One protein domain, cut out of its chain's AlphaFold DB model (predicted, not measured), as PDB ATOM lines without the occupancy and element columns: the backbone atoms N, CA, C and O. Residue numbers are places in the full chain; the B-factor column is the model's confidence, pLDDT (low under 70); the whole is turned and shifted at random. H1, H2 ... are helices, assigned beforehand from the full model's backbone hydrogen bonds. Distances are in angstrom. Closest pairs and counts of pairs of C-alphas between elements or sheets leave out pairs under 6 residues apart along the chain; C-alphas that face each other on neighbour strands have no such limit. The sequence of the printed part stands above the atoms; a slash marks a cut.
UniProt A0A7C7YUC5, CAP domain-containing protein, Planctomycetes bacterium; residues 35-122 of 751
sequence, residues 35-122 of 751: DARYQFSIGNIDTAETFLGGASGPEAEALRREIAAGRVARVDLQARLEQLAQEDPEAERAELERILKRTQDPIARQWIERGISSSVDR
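This is residues 35 to 122 of the 751 residues of the protein "CAP domain-containing protein" of Planctomycetes bacterium (UniProt A0A7C7YUC5). One long helix, H3, is the spine of a rod, and two helical hairpins follow one another along it: the short H1 and H2 beside its earlier residues, H4 and H5 toward its last residues and beyond. The printed part has 88 residues with five named helices, H1 to H5 in that order, and no named strand: the class is all helix. It is loose, with a radius of gyration of the C-alphas of 15.4 A, and spans 48 by 18 by 17 A.

Start with H1, residues 35 to 41, and H2, residues 45 to 51: this hairpin touches, closest at the C-alphas of Ala 36 and Ala 48, 4.1 A apart. H2 also makes a hairpin with H3, residues 58 to 84, at a shallow tilt of 21 degrees, opposite ways. Residues 64 to 71 of H3 alone touch H2; the closest C-alphas are those of Ile 45 and Ile 67, 6.4 A apart. Further on, H4, residues 89 to 100, and H5, residues 106 to 122, form a hairpin that touches, closest at the C-alphas of Pro 89 and Ser 119, 4.9 A apart. Residues 108 to 115 of H5 alone touch residues 74 to 81 of H3, closest at the C-alphas of Arg 74 and Ala 108, 6.5 A apart. H3, H4 and H5 form an up and down bundle, each running against the one before. H2 is apart from H4 and H5. In H1, H2, H3 and H5 every O i to N i+4 pair is within hydrogen-bond range; in H4, 7 of 8 are.

Find C-alpha 35 at (1.077, 19.432, -5.276), where H1 begins; it is 9.7 A long, and H2 9.9 A. H3 runs 38.5 A from C-alpha 58 at (8.756, 10.331, -16.322). H4 measures 16.0 A, and H5 24.5 A, ending at C-alpha 122, (19.754, 13.072, 30.115).

The C-alphas farthest apart are those of Gly 57 and Arg 122, 49.4 A. The printed part has no cut and no long link. Look for pLDDT under 70 at residues 42, 54 and 106.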
ATOM      1  N   ASP A  35       1.596  19.533  -6.644       76.94
ATOM      2  CA  ASP A  35       1.077  19.432  -5.276       76.94
ATOM      3  C   ASP A  35       1.756  18.299  -4.500       76.94
ATOM      4  O   ASP A  35       2.179  18.485  -3.359       76.94
ATOM      5  N   ALA A  36       1.968  17.141  -5.134       81.81
ATOM      6  CA  ALA A  36       2.728  16.053  -4.530       81.81
ATOM      7  C   ALA A  36       4.184  16.447  -4.244       81.81
ATOM      8  O   ALA A  36       4.731  16.074  -3.207       81.81
ATOM      9  N   ARG A  37       4.820  17.229  -5.128       83.31
ATOM     10  CA  ARG A  37       6.187  17.729  -4.922       83.31
ATOM     11  C   ARG A  37       6.249  18.735  -3.773       83.31
ATOM     12  O   ARG A  37       7.176  18.664  -2.971       83.31
ATOM     13  N   TYR A  38       5.261  19.621  -3.661       76.69
ATOM     14  CA  TYR A  38       5.131  20.539  -2.530       76.69
ATOM     15  C   TYR A  38       4.960  19.771  -1.213       76.69
ATOM     16  O   TYR A  38       5.755  19.958  -0.293       76.69
ATOM     17  N   GLN A  39       4.013  18.831  -1.157       78.06
ATOM     18  CA  GLN A  39       3.772  17.994   0.024       78.06
ATOM     19  C   GLN A  39       5.006  17.167   0.409       78.06
ATOM     20  O   GLN A  39       5.335  17.062   1.590       78.06
ATOM     21  N   PHE A  40       5.747  16.637  -0.569       82.00
ATOM     22  CA  PHE A  40       7.008  15.939  -0.315       82.00
ATOM     23  C   PHE A  40       8.090  16.886   0.227       82.00
ATOM     24  O   PHE A  40       8.794  16.521   1.167       82.00
ATOM     25  N   SER A  41       8.183  18.117  -0.293       77.94
ATOM     26  CA  SER A  41       9.172  19.115   0.146       77.94
ATOM     27  C   SER A  41       8.978  19.591   1.590       77.94
ATOM     28  O   SER A  41       9.962  19.840   2.282       77.94
ATOM     29  N   ILE A  42       7.732  19.641   2.075       67.31
ATOM     30  CA  ILE A  42       7.404  19.947   3.479       67.31
ATOM     31  C   ILE A  42       7.368  18.691   4.366       67.31
ATOM     32  O   ILE A  42       7.106  18.771   5.562       67.31
ATOM     33  N   GLY A  43       7.675  17.521   3.796       70.00
ATOM     34  CA  GLY A  43       7.854  16.272   4.526       70.00
ATOM     35  C   GLY A  43       6.584  15.443   4.761       70.00
ATOM     36  O   GLY A  43       6.645  14.457   5.499       70.00
ATOM     37  N   ASN A  44       5.470  15.754   4.104       80.06
ATOM     38  CA  ASN A  44       4.226  14.986   4.179       80.06
ATOM     39  C   ASN A  44       4.221  13.840   3.153       80.06
ATOM     40  O   ASN A  44       3.519  13.890   2.146       80.06
ATOM     41  N   ILE A  45       5.026  12.799   3.400       84.31
ATOM     42  CA  ILE A  45       5.260  11.684   2.458       84.31
ATOM     43  C   ILE A  45       3.966  10.937   2.082       84.31
ATOM     44  O   ILE A  45       3.758  10.655   0.905       84.31
ATOM     45  N   ASP A  46       3.081  10.648   3.043       80.88
ATOM     46  CA  ASP A  46       1.822   9.926   2.779       80.88
ATOM     47  C   ASP A  46       0.836  10.770   1.949       80.88
ATOM     48  O   ASP A  46       0.184  10.281   1.022       80.88
ATOM     49  N   THR A  47       0.773  12.070   2.239       77.56
ATOM     50  CA  THR A  47      -0.037  13.038   1.494       77.56
ATOM     51  C   THR A  47       0.513  13.221   0.082       77.56
ATOM     52  O   THR A  47      -0.248  13.164  -0.881       77.56
ATOM     53  N   ALA A  48       1.833  13.342  -0.068       81.38
ATOM     54  CA  ALA A  48       2.503  13.410  -1.362       81.38
ATOM     55  C   ALA A  48       2.205  12.177  -2.226       81.38
ATOM     56  O   ALA A  48       1.880  12.321  -3.399       81.38
ATOM     57  N   GLU A  49       2.250  10.972  -1.650       84.69
ATOM     58  CA  GLU A  49       1.915   9.725  -2.347       84.69
ATOM     59  C   GLU A  49       0.441   9.668  -2.775       84.69
ATOM     60  O   GLU A  49       0.132   9.205  -3.876       84.69
ATOM     61  N   THR A  50      -0.455  10.204  -1.943       83.25
ATOM     62  CA  THR A  50      -1.890  10.314  -2.235       83.25
ATOM     63  C   THR A  50      -2.154  11.271  -3.399       83.25
ATOM     64  O   THR A  50      -2.859  10.899  -4.335       83.25
ATOM     65  N   PHE A  51      -1.539  12.462  -3.399       79.06
ATOM     66  CA  PHE A  51      -1.623  13.419  -4.513       79.06
ATOM     67  C   PHE A  51      -1.010  12.868  -5.802       79.06
ATOM     68  O   PHE A  51      -1.495  13.146  -6.895       79.06
ATOM     69  N   LEU A  52       0.021  12.029  -5.685       83.50
ATOM     70  CA  LEU A  52       0.626  11.357  -6.828       83.50
ATOM     71  C   LEU A  52      -0.217  10.178  -7.359       83.50
ATOM     72  O   LEU A  52       0.091   9.625  -8.419       83.50
ATOM     73  N   GLY A  53      -1.247   9.735  -6.631       70.94
ATOM     74  CA  GLY A  53      -2.100   8.598  -6.974       70.94
ATOM     75  C   GLY A  53      -2.838   8.801  -8.301       70.94
ATOM     76  O   GLY A  53      -3.771   9.586  -8.386       70.94
ATOM     77  N   GLY A  54      -2.422   8.075  -9.346       68.88
ATOM     78  CA  GLY A  54      -2.998   8.157 -10.698       68.88
ATOM     79  C   GLY A  54      -2.161   8.933 -11.728       68.88
ATOM     80  O   GLY A  54      -2.382   8.754 -12.922       68.88
ATOM     81  N   ALA A  55      -1.160   9.718 -11.307       76.50
ATOM     82  CA  ALA A  55      -0.282  10.453 -12.226       76.50
ATOM     83  C   ALA A  55       0.698   9.516 -12.970       76.50
ATOM     84  O   ALA A  55       1.339   8.657 -12.345       76.50
ATOM     85  N   SER A  56       0.830   9.703 -14.291       73.94
ATOM     86  CA  SER A  56       1.654   8.894 -15.207       73.94
ATOM     87  C   SER A  56       2.691   9.765 -15.929       73.94
ATOM     88  O   SER A  56       2.394  10.898 -16.291       73.94
ATOM     89  N   GLY A  57       3.898   9.246 -16.170       82.44
ATOM     90  CA  GLY A  57       4.959   9.956 -16.899       82.44
ATOM     91  C   GLY A  57       6.306  10.006 -16.161       82.44
ATOM     92  O   GLY A  57       6.378   9.670 -14.976       82.44
ATOM     93  N   PRO A  58       7.387  10.436 -16.838       79.38
ATOM     94  CA  PRO A  58       8.756  10.331 -16.322       79.38
ATOM     95  C   PRO A  58       9.004  11.153 -15.045       79.38
ATOM     96  O   PRO A  58       9.758  10.716 -14.177       79.38
ATOM     97  N   GLU A  59       8.350  12.308 -14.890       79.69
ATOM     98  CA  GLU A  59       8.452  13.143 -13.681       79.69
ATOM     99  C   GLU A  59       7.711  12.539 -12.483       79.69
ATOM    100  O   GLU A  59       8.232  12.546 -11.367       79.69
ATOM    101  N   ALA A  60       6.531  11.955 -12.714       83.12
ATOM    102  CA  ALA A  60       5.783  11.246 -11.681       83.12
ATOM    103  C   ALA A  60       6.539   9.986 -11.225       83.12
ATOM    104  O   ALA A  60       6.645   9.732 -10.030       83.12
ATOM    105  N   GLU A  61       7.139   9.219 -12.142       85.06
ATOM    106  CA  GLU A  61       7.962   8.044 -11.805       85.06
ATOM    107  C   GLU A  61       9.271   8.398 -11.082       85.06
ATOM    108  O   GLU A  61       9.744   7.626 -10.240       85.06
ATOM    109  N   ALA A  62       9.880   9.545 -11.395       85.50
ATOM    110  CA  ALA A  62      11.021  10.063 -10.646       85.50
ATOM    111  C   ALA A  62      10.613  10.426  -9.208       85.50
ATOM    112  O   ALA A  62      11.224   9.931  -8.261       85.50
ATOM    113  N   LEU A  63       9.515  11.173  -9.040       86.06
ATOM    114  CA  LEU A  63       9.014  11.564  -7.722       86.06
ATOM    115  C   LEU A  63       8.528  10.358  -6.893       86.06
ATOM    116  O   LEU A  63       8.778  10.316  -5.695       86.06
ATOM    117  N   ARG A  64       7.944   9.310  -7.507       88.31
ATOM    118  CA  ARG A  64       7.636   8.032  -6.816       88.31
ATOM    119  C   ARG A  64       8.882   7.387  -6.219       88.31
ATOM    120  O   ARG A  64       8.834   6.878  -5.101       88.31
ATOM    121  N   ARG A  65       9.994   7.387  -6.962       87.69
ATOM    122  CA  ARG A  65      11.268   6.831  -6.483       87.69
ATOM    123  C   ARG A  65      11.856   7.667  -5.350       87.69
ATOM    124  O   ARG A  65      12.361   7.085  -4.397       87.69
ATOM    125  N   GLU A  66      11.744   8.991  -5.419       86.56
ATOM    126  CA  GLU A  66      12.170   9.900  -4.344       86.56
ATOM    127  C   GLU A  66      11.325   9.729  -3.074       86.56
ATOM    128  O   GLU A  66      11.886   9.573  -1.991       86.56
ATOM    129  N   ILE A  67       9.996   9.655  -3.201       85.50
ATOM    130  CA  ILE A  67       9.060   9.394  -2.095       85.50
ATOM    131  C   ILE A  67       9.364   8.042  -1.436       85.50
ATOM    132  O   ILE A  67       9.483   7.959  -0.210       85.50
ATOM    133  N   ALA A  68       9.557   6.985  -2.233       85.69
ATOM    134  CA  ALA A  68       9.911   5.661  -1.725       85.69
ATOM    135  C   ALA A  68      11.275   5.658  -1.013       85.69
ATOM    136  O   ALA A  68      11.399   5.087   0.072       85.69
ATOM    137  N   ALA A  69      12.285   6.326  -1.580       85.56
ATOM    138  CA  ALA A  69      13.603   6.459  -0.961       85.56
ATOM    139  C   ALA A  69      13.552   7.267   0.348       85.56
ATOM    140  O   ALA A  69      14.163   6.861   1.335       85.56
ATOM    141  N   GLY A  70      12.783   8.361   0.389       83.94
ATOM    142  CA  GLY A  70      12.569   9.171   1.591       83.94
ATOM    143  C   GLY A  70      11.878   8.390   2.710       83.94
ATOM    144  O   GLY A  70      12.286   8.472   3.868       83.94
ATOM    145  N   ARG A  71      10.888   7.552   2.371       84.06
ATOM    146  CA  ARG A  71      10.211   6.672   3.337       84.06
ATOM    147  C   ARG A  71      11.181   5.664   3.958       84.06
ATOM    148  O   ARG A  71      11.205   5.522   5.178       84.06
ATOM    149  N   VAL A  72      11.997   5.000   3.137       86.94
ATOM    150  CA  VAL A  72      13.024   4.060   3.621       86.94
ATOM    151  C   VAL A  72      14.042   4.785   4.504       86.94
ATOM    152  O   VAL A  72      14.304   4.341   5.618       86.94
ATOM    153  N   ALA A  73      14.525   5.955   4.075       85.25
ATOM    154  CA  ALA A  73      15.469   6.757   4.848       85.25
ATOM    155  C   ALA A  73      14.914   7.189   6.218       85.25
ATOM    156  O   ALA A  73      15.662   7.208   7.195       85.25
ATOM    157  N   ARG A  74      13.612   7.500   6.326       85.25
ATOM    158  CA  ARG A  74      12.967   7.811   7.615       85.25
ATOM    159  C   ARG A  74      12.878   6.603   8.538       85.25
ATOM    160  O   ARG A  74      13.136   6.749   9.728       85.25
ATOM    161  N   VAL A  75      12.544   5.427   8.007       87.19
ATOM    162  CA  VAL A  75      12.498   4.183   8.795       87.19
ATOM    163  C   VAL A  75      13.893   3.830   9.319       87.19
ATOM    164  O   VAL A  75      14.050   3.549  10.508       87.19
ATOM    165  N   ASP A  76      14.913   3.926   8.466       87.00
ATOM    166  CA  ASP A  76      16.305   3.679   8.849       87.00
ATOM    167  C   ASP A  76      16.803   4.702   9.879       87.00
ATOM    168  O   ASP A  76      17.461   4.339  10.858       87.00
ATOM    169  N   LEU A  77      16.457   5.982   9.700       88.00
ATOM    170  CA  LEU A  77      16.784   7.035  10.658       88.00
ATOM    171  C   LEU A  77      16.116   6.778  12.009       88.00
ATOM    172  O   LEU A  77      16.780   6.885  13.032       88.00
ATOM    173  N   GLN A  78      14.838   6.411  12.030       85.94
ATOM    174  CA  GLN A  78      14.120   6.124  13.268       85.94
ATOM    175  C   GLN A  78      14.766   4.960  14.034       85.94
ATOM    176  O   GLN A  78      15.061   5.100  15.221       85.94
ATOM    177  N   ALA A  79      15.100   3.863  13.347       88.06
ATOM    178  CA  ALA A  79      15.834   2.748  13.947       88.06
ATOM    179  C   ALA A  79      17.223   3.175  14.463       88.06
ATOM    180  O   ALA A  79      17.678   2.714  15.513       88.06
ATOM    181  N   ARG A  80      17.904   4.086  13.754       87.44
ATOM    182  CA  ARG A  80      19.200   4.630  14.178       87.44
ATOM    183  C   ARG A  80      19.083   5.533  15.408       87.44
ATOM    184  O   ARG A  80      19.934   5.437  16.288       87.44
ATOM    185  N   LEU A  81      18.050   6.372  15.493       85.88
ATOM    186  CA  LEU A  81      17.772   7.217  16.660       85.88
ATOM    187  C   LEU A  81      17.506   6.362  17.907       85.88
ATOM    188  O   LEU A  81      18.037   6.653  18.975       85.88
ATOM    189  N   GLU A  82      16.756   5.265  17.768       88.44
ATOM    190  CA  GLU A  82      16.495   4.324  18.865       88.44
ATOM    191  C   GLU A  82      17.765   3.619  19.368       88.44
ATOM    192  O   GLU A  82      17.901   3.383  20.570       88.44
ATOM    193  N   GLN A  83      18.708   3.306  18.471       89.81
ATOM    194  CA  GLN A  83      20.020   2.767  18.849       89.81
ATOM    195  C   GLN A  83      20.874   3.808  19.579       89.81
ATOM    196  O   GLN A  83      21.413   3.514  20.645       89.81
ATOM    197  N   LEU A  84      20.972   5.025  19.035       87.69
ATOM    198  CA  LEU A  84      21.769   6.107  19.624       87.69
ATOM    199  C   LEU A  84      21.243   6.527  21.000       87.69
ATOM    200  O   LEU A  84      22.032   6.838  21.887       87.69
ATOM    201  N   ALA A  85      19.932   6.430  21.226       84.50
ATOM    202  CA  ALA A  85      19.320   6.717  22.517       84.50
ATOM    203  C   ALA A  85      19.725   5.754  23.650       84.50
ATOM    204  O   ALA A  85      19.381   6.018  24.806       84.50
ATOM    205  N   GLN A  86      20.419   4.653  23.336       85.75
ATOM    206  CA  GLN A  86      20.980   3.701  24.302       85.75
ATOM    207  C   GLN A  86      22.469   3.954  24.601       85.75
ATOM    208  O   GLN A  86      23.019   3.319  25.503       85.75
ATOM    209  N   GLU A  87      23.125   4.853  23.861       85.31
ATOM    210  CA  GLU A  87      24.532   5.213  24.057       85.31
ATOM    211  C   GLU A  87      24.710   6.282  25.155       85.31
ATOM    212  O   GLU A  87      23.754   6.743  25.785       85.31
ATOM    213  N   ASP A  88      25.963   6.662  25.432       87.38
ATOM    214  CA  ASP A  88      26.243   7.779  26.335       87.38
ATOM    215  C   ASP A  88      25.670   9.094  25.757       87.38
ATOM    216  O   ASP A  88      25.895   9.370  24.576       87.38
ATOM    217  N   PRO A  89      24.980   9.935  26.557       85.38
ATOM    218  CA  PRO A  89      24.309  11.133  26.050       85.38
ATOM    219  C   PRO A  89      25.218  12.142  25.328       85.38
ATOM    220  O   PRO A  89      24.750  12.872  24.457       85.38
ATOM    221  N   GLU A  90      26.514  12.212  25.663       84.00
ATOM    222  CA  GLU A  90      27.450  13.103  24.962       84.00
ATOM    223  C   GLU A  90      27.880  12.514  23.606       84.00
ATOM    224  O   GLU A  90      28.040  13.258  22.633       84.00
ATOM    225  N   ALA A  91      28.003  11.185  23.514       84.56
ATOM    226  CA  ALA A  91      28.280  10.475  22.263       84.56
ATOM    227  C   ALA A  91      27.070  10.490  21.312       84.56
ATOM    228  O   ALA A  91      27.232  10.798  20.128       84.56
ATOM    229  N   GLU A  92      25.863  10.258  21.844       88.56
ATOM    230  CA  GLU A  92      24.590  10.384  21.127       88.56
ATOM    231  C   GLU A  92      24.466  11.776  20.499       88.56
ATOM    232  O   GLU A  92      24.295  11.904  19.287       88.56
ATOM    233  N   ARG A  93      24.632  12.833  21.305       89.06
ATOM    234  CA  ARG A  93      24.537  14.220  20.838       89.06
ATOM    235  C   ARG A  93      25.494  14.512  19.681       89.06
ATOM    236  O   ARG A  93      25.086  15.096  18.678       89.06
ATOM    237  N   ALA A  94      26.758  14.109  19.811       88.94
ATOM    238  CA  ALA A  94      27.777  14.366  18.795       88.94
ATOM    239  C   ALA A  94      27.481  13.654  17.463       88.94
ATOM    240  O   ALA A  94      27.838  14.164  16.397       88.94
ATOM    241  N   GLU A  95      26.845  12.483  17.508       89.12
ATOM    242  CA  GLU A  95      26.414  11.758  16.314       89.12
ATOM    243  C   GLU A  95      25.147  12.375  15.703       89.12
ATOM    244  O   GLU A  95      25.106  12.612  14.494       89.12
ATOM    245  N   LEU A  96      24.155  12.735  16.522       89.88
ATOM    246  CA  LEU A  96      22.932  13.400  16.065       89.88
ATOM    247  C   LEU A  96      23.221  14.752  15.398       89.88
ATOM    248  O   LEU A  96      22.681  15.035  14.331       89.88
ATOM    249  N   GLU A  97      24.145  15.550  15.941       89.50
ATOM    250  CA  GLU A  97      24.595  16.805  15.322       89.50
ATOM    251  C   GLU A  97      25.295  16.581  13.962       89.50
ATOM    252  O   GLU A  97      25.241  17.448  13.083       89.50
ATOM    253  N   ARG A  98      25.942  15.423  13.738       91.69
ATOM    254  CA  ARG A  98      26.510  15.064  12.421       91.69
ATOM    255  C   ARG A  98      25.437  14.640  11.428       91.69
ATOM    256  O   ARG A  98      25.527  15.031  10.263       91.69
ATOM    257  N   ILE A  99      24.448  13.865  11.872       89.31
ATOM    258  CA  ILE A  99      23.312  13.451  11.037       89.31
ATOM    259  C   ILE A  99      22.506  14.695  10.629       89.31
ATOM    260  O   ILE A  99      22.251  14.891   9.442       89.31
ATOM    261  N   LEU A 100      22.240  15.610  11.568       87.25
ATOM    262  CA  LEU A 100      21.502  16.859  11.340       87.25
ATOM    263  C   LEU A 100      22.081  17.722  10.207       87.25
ATOM    264  O   LEU A 100      21.339  18.347   9.453       87.25
ATOM    265  N   LYS A 101      23.412  17.749  10.061       87.56
ATOM    266  CA  LYS A 101      24.104  18.519   9.009       87.56
ATOM    267  C   LYS A 101      23.901  17.958   7.601       87.56
ATOM    268  O   LYS A 101      24.136  18.677   6.634       87.56
ATOM    269  N   ARG A 102      23.535  16.681   7.477       85.19
ATOM    270  CA  ARG A 102      23.375  15.981   6.192       85.19
ATOM    271  C   ARG A 102      21.909  15.750   5.825       85.19
ATOM    272  O   ARG A 102      21.623  15.485   4.662       85.19
ATOM    273  N   THR A 103      20.997  15.869   6.789       84.69
ATOM    274  CA  THR A 103      19.558  15.674   6.590       84.69
ATOM    275  C   THR A 103      18.901  16.917   5.989       84.69
ATOM    276  O   THR A 103      18.945  17.998   6.576       84.69
ATOM    277  N   GLN A 104      18.264  16.742   4.831       78.06
ATOM    278  CA  GLN A 104      17.495  17.783   4.132       78.06
ATOM    279  C   GLN A 104      15.974  17.629   4.307       78.06
ATOM    280  O   GLN A 104      15.225  18.527   3.947       78.06
ATOM    281  N   ASP A 105      15.518  16.509   4.873       80.38
ATOM    282  CA  ASP A 105      14.103  16.248   5.142       80.38
ATOM    283  C   ASP A 105      13.655  16.978   6.429       80.38
ATOM    284  O   ASP A 105      14.242  16.734   7.490       80.38
ATOM    285  N   PRO A 106      12.634  17.855   6.369       68.81
ATOM    286  CA  PRO A 106      12.228  18.703   7.492       68.81
ATOM    287  C   PRO A 106      11.654  17.923   8.684       68.81
ATOM    288  O   PRO A 106      11.913  18.287   9.829       68.81
ATOM    289  N   ILE A 107      10.950  16.811   8.459       72.88
ATOM    290  CA  ILE A 107      10.392  15.986   9.545       72.88
ATOM    291  C   ILE A 107      11.492  15.138  10.184       72.88
ATOM    292  O   ILE A 107      11.593  15.051  11.408       72.88
ATOM    293  N   ALA A 108      12.380  14.568   9.366       79.38
ATOM    294  CA  ALA A 108      13.564  13.870   9.861       79.38
ATOM    295  C   ALA A 108      14.460  14.804  10.695       79.38
ATOM    296  O   ALA A 108      15.025  14.394  11.709       79.38
ATOM    297  N   ARG A 109      14.555  16.077  10.296       83.88
ATOM    298  CA  ARG A 109      15.272  17.124  11.027       83.88
ATOM    299  C   ARG A 109      14.672  17.365  12.415       83.88
ATOM    300  O   ARG A 109      15.416  17.331  13.391       83.88
ATOM    301  N   GLN A 110      13.346  17.490  12.514       72.81
ATOM    302  CA  GLN A 110      12.644  17.621  13.798       72.81
ATOM    303  C   GLN A 110      12.886  16.418  14.721       72.81
ATOM    304  O   GLN A 110      13.090  16.588  15.922       72.81
ATOM    305  N   TRP A 111      12.897  15.192  14.186       82.00
ATOM    306  CA  TRP A 111      13.188  13.991  14.982       82.00
ATOM    307  C   TRP A 111      14.608  14.015  15.561       82.00
ATOM    308  O   TRP A 111      14.803  13.687  16.732       82.00
ATOM    309  N   ILE A 112      15.591  14.446  14.763       85.62
ATOM    310  CA  ILE A 112      16.990  14.570  15.195       85.62
ATOM    311  C   ILE A 112      17.144  15.687  16.238       85.62
ATOM    312  O   ILE A 112      17.815  15.484  17.247       85.62
ATOM    313  N   GLU A 113      16.502  16.841  16.042       81.81
ATOM    314  CA  GLU A 113      16.535  17.973  16.981       81.81
ATOM    315  C   GLU A 113      15.888  17.614  18.332       81.81
ATOM    316  O   GLU A 113      16.462  17.900  19.386       81.81
ATOM    317  N   ARG A 114      14.770  16.871  18.325       78.69
ATOM    318  CA  ARG A 114      14.172  16.286  19.541       78.69
ATOM    319  C   ARG A 114      15.112  15.292  20.229       78.69
ATOM    320  O   ARG A 114      15.230  15.313  21.453       78.69
ATOM    321  N   GLY A 115      15.804  14.450  19.457       79.81
ATOM    322  CA  GLY A 115      16.831  13.542  19.977       79.81
ATOM    323  C   GLY A 115      17.982  14.291  20.661       79.81
ATOM    324  O   GLY A 115      18.368  13.944  21.776       79.81
ATOM    325  N   ILE A 116      18.470  15.378  20.051       82.62
ATOM    326  CA  ILE A 116      19.508  16.244  20.634       82.62
ATOM    327  C   ILE A 116      19.015  16.850  21.950       82.62
ATOM    328  O   ILE A 116      19.731  16.768  22.948       82.62
ATOM    329  N   SER A 117      17.796  17.391  21.993       74.69
ATOM    330  CA  SER A 117      17.217  17.935  23.231       74.69
ATOM    331  C   SER A 117      17.151  16.877  24.340       74.69
ATOM    332  O   SER A 117      17.671  17.089  25.433       74.69
ATOM    333  N   SER A 118      16.626  15.687  24.030       81.12
ATOM    334  CA  SER A 118      16.545  14.559  24.970       81.12
ATOM    335  C   SER A 118      17.925  14.117  25.487       81.12
ATOM    336  O   SER A 118      18.099  13.824  26.675       81.12
ATOM    337  N   SER A 119      18.949  14.115  24.625       84.12
ATOM    338  CA  SER A 119      20.333  13.811  25.019       84.12
ATOM    339  C   SER A 119      20.900  14.846  26.006       84.12
ATOM    340  O   SER A 119      21.561  14.485  26.984       84.12
ATOM    341  N   VAL A 120      20.582  16.134  25.822       78.81
ATOM    342  CA  VAL A 120      21.010  17.226  26.713       78.81
ATOM    343  C   VAL A 120      20.365  17.088  28.091       78.81
ATOM    344  O   VAL A 120      21.069  17.183  29.102       78.81
ATOM    345  N   ASP A 121      19.071  16.776  28.137       74.94
ATOM    346  CA  ASP A 121      18.331  16.573  29.385       74.94
ATOM    347  C   ASP A 121      18.875  15.378  30.174       74.94
ATOM    348  O   ASP A 121      19.148  15.472  31.378       74.94
ATOM    349  N   ARG A 122      19.139  14.255  29.492       84.81
ATOM    350  CA  ARG A 122      19.754  13.072  30.115       84.81
ATOM    351  C   ARG A 122      21.177  13.348  30.607       84.81
ATOM    352  O   ARG A 122      21.543  12.906  31.700       84.81
TER     353      ARG A 122